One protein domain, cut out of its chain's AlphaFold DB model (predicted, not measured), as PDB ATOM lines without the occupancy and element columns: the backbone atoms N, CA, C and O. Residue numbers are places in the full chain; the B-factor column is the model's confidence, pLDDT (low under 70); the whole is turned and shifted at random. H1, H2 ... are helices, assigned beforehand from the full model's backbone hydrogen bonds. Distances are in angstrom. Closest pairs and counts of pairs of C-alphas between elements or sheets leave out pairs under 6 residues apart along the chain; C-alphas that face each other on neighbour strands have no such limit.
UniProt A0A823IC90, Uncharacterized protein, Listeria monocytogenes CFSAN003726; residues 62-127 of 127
ATOM      1  N   ASN A  62       5.549 -15.224   5.976       93.88
ATOM      2  CA  ASN A  62       6.939 -15.620   5.772       93.88
ATOM      3  C   ASN A  62       7.274 -16.865   6.606       93.88
ATOM      4  O   ASN A  62       7.207 -16.839   7.834       93.88
ATOM      5  N   PHE A  63       7.694 -17.935   5.929       94.50
ATOM      6  CA  PHE A  63       8.057 -19.206   6.556       94.50
ATOM      7  C   PHE A  63       9.095 -19.066   7.679       94.50
ATOM      8  O   PHE A  63       9.039 -19.798   8.666       94.50
ATOM      9  N   GLU A  64      10.036 -18.128   7.560       92.25
ATOM     10  CA  GLU A  64      11.121 -17.979   8.532       92.25
ATOM     11  C   GLU A  64      10.648 -17.492   9.906       92.25
ATOM     12  O   GLU A  64      11.297 -17.791  10.915       92.25
ATOM     13  N   TYR A  65       9.509 -16.801   9.955       95.00
ATOM     14  CA  TYR A  65       8.942 -16.242  11.182       95.00
ATOM     15  C   TYR A  65       7.979 -17.185  11.898       95.00
ATOM     16  O   TYR A  65       7.481 -16.837  12.967       95.00
ATOM     17  N   LEU A  66       7.742 -18.383  11.358       95.12
ATOM     18  CA  LEU A  66       6.949 -19.381  12.060       95.12
ATOM     19  C   LEU A  66       7.630 -19.823  13.353       95.12
ATOM     20  O   LEU A  66       8.820 -20.163  13.393       95.12
ATOM     21  N   THR A  67       6.831 -19.892  14.406       95.62
ATOM     22  CA  THR A  67       7.219 -20.507  15.669       95.62
ATOM     23  C   THR A  67       7.262 -22.031  15.536       95.62
ATOM     24  O   THR A  67       6.575 -22.642  14.715       95.62
ATOM     25  N   ALA A  68       8.036 -22.689  16.404       94.62
ATOM     26  CA  ALA A  68       8.081 -24.152  16.450       94.62
ATOM     27  C   ALA A  68       6.704 -24.784  16.743       94.62
ATOM     28  O   ALA A  68       6.421 -25.884  16.268       94.62
ATOM     29  N   LYS A  69       5.843 -24.075  17.487       95.56
ATOM     30  CA  LYS A  69       4.469 -24.492  17.777       95.56
ATOM     31  C   LYS A  69       3.603 -24.475  16.517       95.56
ATOM     32  O   LYS A  69       2.978 -25.484  16.216       95.56
ATOM     33  N   GLU A  70       3.623 -23.388  15.745       96.06
ATOM     34  CA  GLU A  70       2.874 -23.299  14.481       96.06
ATOM     35  C   GLU A  70       3.346 -24.358  13.480       96.06
ATOM     36  O   GLU A  70       2.528 -25.028  12.851       96.06
ATOM     37  N   ILE A  71       4.662 -24.588  13.378       94.81
ATOM     38  CA  ILE A  71       5.210 -25.661  12.535       94.81
ATOM     39  C   ILE A  71       4.678 -27.033  12.975       94.81
ATOM     40  O   ILE A  71       4.277 -27.841  12.134       94.81
ATOM     41  N   ALA A  72       4.660 -27.311  14.281       95.38
ATOM     42  CA  ALA A  72       4.127 -28.562  14.808       95.38
ATOM     43  C   ALA A  72       2.621 -28.705  14.546       95.38
ATOM     44  O   ALA A  72       2.179 -29.782  14.152       95.38
ATOM     45  N   GLU A  73       1.836 -27.640  14.704       95.75
ATOM     46  CA  GLU A  73       0.397 -27.648  14.429       95.75
ATOM     47  C   GLU A  73       0.101 -27.909  12.948       95.75
ATOM     48  O   GLU A  73      -0.738 -28.757  12.637       95.75
ATOM     49  N   ILE A  74       0.851 -27.282  12.036       95.19
ATOM     50  CA  ILE A  74       0.766 -27.540  10.591       95.19
ATOM     51  C   ILE A  74       1.053 -29.021  10.293       95.19
ATOM     52  O   ILE A  74       0.291 -29.664   9.566       95.19
ATOM     53  N   LYS A  75       2.106 -29.596  10.890       93.81
ATOM     54  CA  LYS A  75       2.408 -31.032  10.754       93.81
ATOM     55  C   LYS A  75       1.303 -31.911  11.326       93.81
ATOM     56  O   LYS A  75       0.893 -32.873  10.686       93.81
ATOM     57  N   ASN A  76       0.775 -31.563  12.496       95.19
ATOM     58  CA  ASN A  76      -0.305 -32.304  13.138       95.19
ATOM     59  C   ASN A  76      -1.569 -32.321  12.270       95.19
ATOM     60  O   ASN A  76      -2.333 -33.276  12.354       95.19
ATOM     61  N   LYS A  77      -1.787 -31.328  11.395       94.19
ATOM     62  CA  LYS A  77      -2.861 -31.347  10.383       94.19
ATOM     63  C   LYS A  77      -2.605 -32.286   9.199       94.19
ATOM     64  O   LYS A  77      -3.455 -32.374   8.323       94.19
ATOM     65  N   GLY A  78      -1.489 -33.009   9.163       92.56
ATOM     66  CA  GLY A  78      -1.182 -33.980   8.109       92.56
ATOM     67  C   GLY A  78      -0.585 -33.368   6.840       92.56
ATOM     68  O   GLY A  78      -0.442 -34.068   5.835       92.56
ATOM     69  N   LEU A  79      -0.229 -32.079   6.867       93.19
ATOM     70  CA  LEU A  79       0.357 -31.379   5.726       93.19
ATOM     71  C   LEU A  79       1.807 -31.809   5.512       93.19
ATOM     72  O   LEU A  79       2.625 -31.821   6.435       93.19
ATOM     73  N   ASN A  80       2.144 -32.148   4.268       91.75
ATOM     74  CA  ASN A  80       3.501 -32.551   3.926       91.75
ATOM     75  C   ASN A  80       4.383 -31.328   3.611       91.75
ATOM     76  O   ASN A  80       3.910 -30.221   3.367       91.75
ATOM     77  N   LYS A  81       5.702 -31.540   3.554       93.56
ATOM     78  CA  LYS A  81       6.668 -30.458   3.308       93.56
ATOM     79  C   LYS A  81       6.462 -29.733   1.974       93.56
ATOM     80  O   LYS A  81       6.797 -28.559   1.890       93.56
ATOM     81  N   ARG A  82       5.942 -30.409   0.939       93.50
ATOM     82  CA  ARG A  82       5.658 -29.788  -0.366       93.50
ATOM     83  C   ARG A  82       4.455 -28.857  -0.279       93.50
ATOM     84  O   ARG A  82       4.513 -27.772  -0.842       93.50
ATOM     85  N   ASP A  83       3.414 -29.253   0.451       93.38
ATOM     86  CA  ASP A  83       2.230 -28.420   0.681       93.38
ATOM     87  C   ASP A  83       2.618 -27.123   1.414       93.38
ATOM     88  O   ASP A  83       2.257 -26.029   0.987       93.38
ATOM     89  N   ILE A  84       3.439 -27.247   2.464       94.88
ATOM     90  CA  ILE A  84       3.967 -26.115   3.243       94.88
ATOM     91  C   ILE A  84       4.843 -25.215   2.364       94.88
ATOM     92  O   ILE A  84       4.641 -24.005   2.314       94.88
ATOM     93  N   ALA A  85       5.795 -25.810   1.640       96.19
ATOM     94  CA  ALA A  85       6.698 -25.092   0.745       96.19
ATOM     95  C   ALA A  85       5.933 -24.288  -0.315       96.19
ATOM     96  O   ALA A  85       6.244 -23.125  -0.556       96.19
ATOM     97  N   ARG A  86       4.890 -24.895  -0.893       94.38
ATOM     98  CA  ARG A  86       4.024 -24.258  -1.881       94.38
ATOM     99  C   ARG A  86       3.266 -23.063  -1.302       94.38
ATOM    100  O   ARG A  86       3.226 -22.032  -1.960       94.38
ATOM    101  N   TYR A  87       2.704 -23.175  -0.096       95.38
ATOM    102  CA  TYR A  87       1.975 -22.064   0.530       95.38
ATOM    103  C   TYR A  87       2.879 -20.861   0.823       95.38
ATOM    104  O   TYR A  87       2.527 -19.733   0.494       95.38
ATOM    105  N   PHE A  88       4.058 -21.099   1.401       95.88
ATOM    106  CA  PHE A  88       4.990 -20.025   1.760       95.88
ATOM    107  C   PHE A  88       5.913 -19.585   0.615       95.88
ATOM    108  O   PHE A  88       6.773 -18.733   0.824       95.88
ATOM    109  N   ASN A  89       5.762 -20.164  -0.580       96.00
ATOM    110  CA  ASN A  89       6.623 -19.915  -1.736       96.00
ATOM    111  C   ASN A  89       8.127 -20.098  -1.432       96.00
ATOM    112  O   ASN A  89       8.968 -19.271  -1.784       96.00
ATOM    113  N   VAL A  90       8.468 -21.197  -0.758       96.56
ATOM    114  CA  VAL A  90       9.849 -21.595  -0.442       96.56
ATOM    115  C   VAL A  90      10.162 -22.963  -1.037       96.56
ATOM    116  O   VAL A  90       9.279 -23.677  -1.507       96.56
ATOM    117  N   THR A  91      11.429 -23.379  -1.006       96.81
ATOM    118  CA  THR A  91      11.787 -24.725  -1.472       96.81
ATOM    119  C   THR A  91      11.441 -25.793  -0.421       96.81
ATOM    120  O   THR A  91      11.569 -25.549   0.784       96.81
ATOM    121  N   PRO A  92      11.085 -27.029  -0.828       96.44
ATOM    122  CA  PRO A  92      10.932 -28.149   0.109       96.44
ATOM    123  C   PRO A  92      12.201 -28.446   0.929       96.44
ATOM    124  O   PRO A  92      12.120 -28.978   2.044       96.44
ATOM    125  N   SER A  93      13.374 -28.095   0.391       96.25
ATOM    126  CA  SER A  93      14.665 -28.191   1.077       96.25
ATOM    127  C   SER A  93      14.766 -27.189   2.225       96.25
ATOM    128  O   SER A  93      15.161 -27.580   3.321       96.25
ATOM    129  N   SER A  94      14.323 -25.943   2.028       95.69
ATOM    130  CA  SER A  94      14.246 -24.922   3.083       95.69
ATOM    131  C   SER A  94      13.345 -25.381   4.234       95.69
ATOM    132  O   SER A  94      13.732 -25.298   5.400       95.69
ATOM    133  N   VAL A  95      12.184 -25.969   3.917       95.88
ATOM    134  CA  VAL A  95      11.283 -26.557   4.926       95.88
ATOM    135  C   VAL A  95      11.955 -27.714   5.666       95.88
ATOM    136  O   VAL A  95      11.895 -27.790   6.892       95.88
ATOM    137  N   SER A  96      12.630 -28.611   4.942       95.50
ATOM    138  CA  SER A  96      13.349 -29.737   5.555       95.50
ATOM    139  C   SER A  96      14.475 -29.285   6.479       95.50
ATOM    140  O   SER A  96      14.596 -29.831   7.573       95.50
ATOM    141  N   SER A  97      15.264 -28.294   6.059       95.56
ATOM    142  CA  SER A  97      16.344 -27.720   6.862       95.56
ATOM    143  C   SER A  97      15.794 -27.102   8.145       95.56
ATOM    144  O   SER A  97      16.268 -27.423   9.233       95.56
ATOM    145  N   ARG A  98      14.710 -26.321   8.051       93.75
ATOM    146  CA  ARG A  98      14.061 -25.740   9.229       93.75
ATOM    147  C   ARG A  98      13.539 -26.805  10.193       93.75
ATOM    148  O   ARG A  98      13.757 -26.695  11.393       93.75
ATOM    149  N   PHE A  99      12.909 -27.861   9.677       93.44
ATOM    150  CA  PHE A  99      12.406 -28.968  10.501       93.44
ATOM    151  C   PHE A  99      13.528 -29.718  11.219       93.44
ATOM    152  O   PHE A  99      13.312 -30.220  12.318       93.44
ATOM    153  N   HIS A 100      14.700 -29.822  10.593       93.25
ATOM    154  CA  HIS A 100      15.875 -30.415  11.214       93.25
ATOM    155  C   HIS A 100      16.424 -29.510  12.325       93.25
ATOM    156  O   HIS A 100      16.556 -29.954  13.462       93.25
ATOM    157  N   ASN A 101      16.648 -28.229  12.018       93.56
ATOM    158  CA  ASN A 101      17.254 -27.266  12.941       93.56
ATOM    159  C   ASN A 101      16.383 -26.997  14.180       93.56
ATOM    160  O   ASN A 101      16.896 -26.930  15.292       93.56
ATOM    161  N   ASP A 102      15.062 -26.897  14.005       94.06
ATOM    162  CA  ASP A 102      14.113 -26.670  15.104       94.06
ATOM    163  C   ASP A 102      13.488 -27.964  15.645       94.06
ATOM    164  O   ASP A 102      12.562 -27.911  16.459       94.06
ATOM    165  N   GLY A 103      13.978 -29.135  15.224       92.62
ATOM    166  CA  GLY A 103      13.344 -30.428  15.491       92.62
ATOM    167  C   GLY A 103      13.028 -30.668  16.969       92.62
ATOM    168  O   GLY A 103      11.919 -31.086  17.296       92.62
ATOM    169  N   ALA A 104      13.953 -30.317  17.866       94.38
ATOM    170  CA  ALA A 104      13.762 -30.449  19.312       94.38
ATOM    171  C   ALA A 104      12.622 -29.565  19.850       94.38
ATOM    172  O   ALA A 104      11.845 -30.004  20.692       94.38
ATOM    173  N   ARG A 105      12.484 -28.335  19.341       95.19
ATOM    174  CA  ARG A 105      11.422 -27.401  19.752       95.19
ATOM    175  C   ARG A 105      10.069 -27.813  19.181       95.19
ATOM    176  O   ARG A 105       9.058 -27.728  19.870       95.19
ATOM    177  N   ILE A 106      10.054 -28.278  17.933       94.50
ATOM    178  CA  ILE A 106       8.851 -28.777  17.253       94.50
ATOM    179  C   ILE A 106       8.323 -30.027  17.969       94.50
ATOM    180  O   ILE A 106       7.116 -30.161  18.156       94.50
ATOM    181  N   ALA A 107       9.218 -30.922  18.402       92.88
ATOM    182  CA  ALA A 107       8.863 -32.182  19.055       92.88
ATOM    183  C   ALA A 107       8.006 -32.003  20.320       92.88
ATOM    184  O   ALA A 107       7.189 -32.869  20.610       92.88
ATOM    185  N   ILE A 108       8.133 -30.870  21.020       95.06
ATOM    186  CA  ILE A 108       7.352 -30.546  22.228       95.06
ATOM    187  C   ILE A 108       5.844 -30.489  21.934       95.06
ATOM    188  O   ILE A 108       5.032 -30.877  22.771       95.06
ATOM    189  N   TYR A 109       5.462 -30.021  20.745       94.88
ATOM    190  CA  TYR A 109       4.062 -29.795  20.354       94.88
ATOM    191  C   TYR A 109       3.565 -30.808  19.311       94.88
ATOM    192  O   TYR A 109       2.400 -30.796  18.903       94.88
ATOM    193  N   TYR A 110       4.460 -31.662  18.823       94.25
ATOM    194  CA  TYR A 110       4.190 -32.576  17.728       94.25
ATOM    195  C   TYR A 110       3.482 -33.846  18.215       94.25
ATOM    196  O   TYR A 110       3.943 -34.523  19.131       94.25
ATOM    197  N   ASN A 111       2.380 -34.203  17.555       94.50
ATOM    198  CA  ASN A 111       1.609 -35.408  17.822       94.50
ATOM    199  C   ASN A 111       1.610 -36.320  16.576       94.50
ATOM    200  O   ASN A 111       0.821 -36.107  15.648       94.50
ATOM    201  N   PRO A 112       2.456 -37.369  16.545       92.38
ATOM    202  CA  PRO A 112       2.586 -38.245  15.381       92.38
ATOM    203  C   PRO A 112       1.331 -39.073  15.093       92.38
ATOM    204  O   PRO A 112       1.090 -39.441  13.943       92.38
ATOM    205  N   THR A 113       0.524 -39.378  16.110       94.12
ATOM    206  CA  THR A 113      -0.745 -40.093  15.931       94.12
ATOM    207  C   THR A 113      -1.754 -39.198  15.219       94.12
ATOM    208  O   THR A 113      -2.388 -39.628  14.254       94.12
ATOM    209  N   GLN A 114      -1.839 -37.931  15.635       92.38
ATOM    210  CA  GLN A 114      -2.711 -36.942  15.008       92.38
ATOM    211  C   GLN A 114      -2.292 -36.638  13.564       92.38
ATOM    212  O   GLN A 114      -3.159 -36.591  12.693       92.38
ATOM    213  N   GLU A 115      -0.985 -36.486  13.294       93.31
ATOM    214  CA  GLU A 115      -0.477 -36.297  11.925       93.31
ATOM    215  C   GLU A 115      -0.943 -37.441  11.017       93.31
ATOM    216  O   GLU A 115      -1.498 -37.190   9.946       93.31
ATOM    217  N   LYS A 116      -0.751 -38.698  11.440       91.88
ATOM    218  CA  LYS A 116      -1.129 -39.875  10.641       91.88
ATOM    219  C   LYS A 116      -2.628 -39.919  10.356       91.88
ATOM    220  O   LYS A 116      -3.012 -40.174   9.215       91.88
ATOM    221  N   LEU A 117      -3.456 -39.659  11.368       91.69
ATOM    222  CA  LEU A 117      -4.911 -39.644  11.224       91.69
ATOM    223  C   LEU A 117      -5.353 -38.556  10.239       91.69
ATOM    224  O   LEU A 117      -6.055 -38.846   9.272       91.69
ATOM    225  N   ASN A 118      -4.883 -37.324  10.433       91.31
ATOM    226  CA  ASN A 118      -5.276 -36.194   9.596       91.31
ATOM    227  C   ASN A 118      -4.751 -36.329   8.163       91.31
ATOM    228  O   ASN A 118      -5.452 -35.984   7.218       91.31
ATOM    229  N   LYS A 119      -3.549 -36.889   7.982       88.75
ATOM    230  CA  LYS A 119      -3.006 -37.189   6.655       88.75
ATOM    231  C   LYS A 119      -3.873 -38.198   5.907       88.75
ATOM    232  O   LYS A 119      -4.078 -38.031   4.712       88.75
ATOM    233  N   LYS A 120      -4.383 -39.219   6.600       87.12
ATOM    234  CA  LYS A 120      -5.318 -40.177   6.009       87.12
ATOM    235  C   LYS A 120      -6.626 -39.485   5.613       87.12
ATOM    236  O   LYS A 120      -7.034 -39.596   4.470       87.12
ATOM    237  N   MET A 121      -7.211 -38.684   6.504       84.62
ATOM    238  CA  MET A 121      -8.445 -37.941   6.206       84.62
ATOM    239  C   MET A 121      -8.295 -36.958   5.034       84.62
ATOM    240  O   MET A 121      -9.234 -36.785   4.268       84.62
ATOM    241  N   LEU A 122      -7.126 -36.327   4.874       82.25
ATOM    242  CA  LEU A 122      -6.828 -35.452   3.730       82.25
ATOM    243  C   LEU A 122      -6.720 -36.204   2.397       82.25
ATOM    244  O   LEU A 122      -6.893 -35.571   1.365       82.25
ATOM    245  N   LEU A 123      -6.390 -37.498   2.420       72.56
ATOM    246  CA  LEU A 123      -6.341 -38.361   1.234       72.56
ATOM    247  C   LEU A 123      -7.704 -39.007   0.954       72.56
ATOM    248  O   LEU A 123      -8.066 -39.189  -0.198       72.56
ATOM    249  N   ASP A 124      -8.466 -39.335   1.998       66.31
ATOM    250  CA  ASP A 124      -9.798 -39.935   1.871       66.31
ATOM    251  C   ASP A 124     -10.863 -38.895   1.465       66.31
ATOM    252  O   ASP A 124     -11.907 -39.260   0.938       66.31
ATOM    253  N   ALA A 125     -10.601 -37.594   1.657       59.28
ATOM    254  CA  ALA A 125     -11.438 -36.503   1.139       59.28
ATOM    255  C   ALA A 125     -11.420 -36.376  -0.405       59.28
ATOM    256  O   ALA A 125     -12.114 -35.510  -0.943       59.28
ATOM    257  N   ASP A 126     -10.637 -37.224  -1.088       48.84
ATOM    258  CA  ASP A 126     -10.451 -37.255  -2.544       48.84
ATOM    259  C   ASP A 126     -11.280 -38.326  -3.269       48.84
ATOM    260  O   ASP A 126     -11.211 -38.387  -4.499       48.84
ATOM    261  N   VAL A 127     -12.041 -39.160  -2.544       43.41
ATOM    262  CA  VAL A 127     -12.893 -40.229  -3.111       43.41
ATOM    263  C   VAL A 127     -14.366 -39.837  -3.093       43.41
ATOM    264  O   VAL A 127     -14.857 -39.406  -2.025       43.41
TER     265      VAL A 127
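This is residues 62 to 127 of the 127 residues of an uncharacterized protein of Listeria monocytogenes CFSAN003726 (UniProt A0A823IC90). The longest helix, H5, forms a slanting arm at one side of a small body of four short helices, and meets that body at the end of H1. In the body, H1 is the helix nearest the middle, H4 packs on its first residue, Ala 68, and H2 and H3 make a nearly square corner that begins its second side beside Ala 85 of H2. The printed part has 66 residues, with five named helices in the order H1, H2, H3, H4, H5 and no named strand, and its class is all helix. It is compact, with a radius of gyration of the C-alphas of 11.9 A, and the C-alphas span 35 by 26 by 15 A along their three main axes.

H5, residues 112 to 124, is 18.4 A from first to last C-alpha; it begins at C-alpha 112 at (2.586, -38.245, 15.381) and ends at C-alpha 124 at (-9.798, -39.935, 1.871). H1, residues 68 to 76, is 12.2 A long and begins at C-alpha 68 at (8.081, -24.152, 16.450). H3, residues 92 to 101, measures 14.3 A, and H2, residues 81 to 88, measures 10.7 A. H4, residues 103 to 107, measures 6.0 A.

H5 touches H1, and the closest C-alphas are those of Asn 76 and Glu 115, 4.2 A apart. The two run the same way at a steep tilt of 47 degrees. H1 touches H4 too, with the C-alphas of Ala 68 and Ile 106 closest at 4.8 A. H1 and H3 are near each other, with 6 pairs of C-alphas within 10 A, and H1 and H2 are near each other with 5 such pairs. H2 and H3 touch, the closest C-alphas being those of Ala 85 and Pro 92 at 5.3 A, and their lines are about perpendicular at 76 degrees. H3 and H4 are close but not clearly touching: the C-alphas of Phe 99 and Ile 106, the closest, are 7.6 A apart. H5 is apart from H2, H3 and H4, and H2 is apart from H4. In H1, H2, H3, H4 and H5 every O i to N i+4 pair is within hydrogen-bond range.

The two C-alphas farthest apart are those of Asn 101 and Val 127, at 36.5 A. The printed part has no cut, and it ends at Val 127, the chain's last residue. The links H1 to H2, H2 to H3, H3 to H4 and H4 to H5 are tight. The mean pLDDT of the printed part is 91.1, and residues 124 to 127, of which Asp 124 belongs to H5, are under 70.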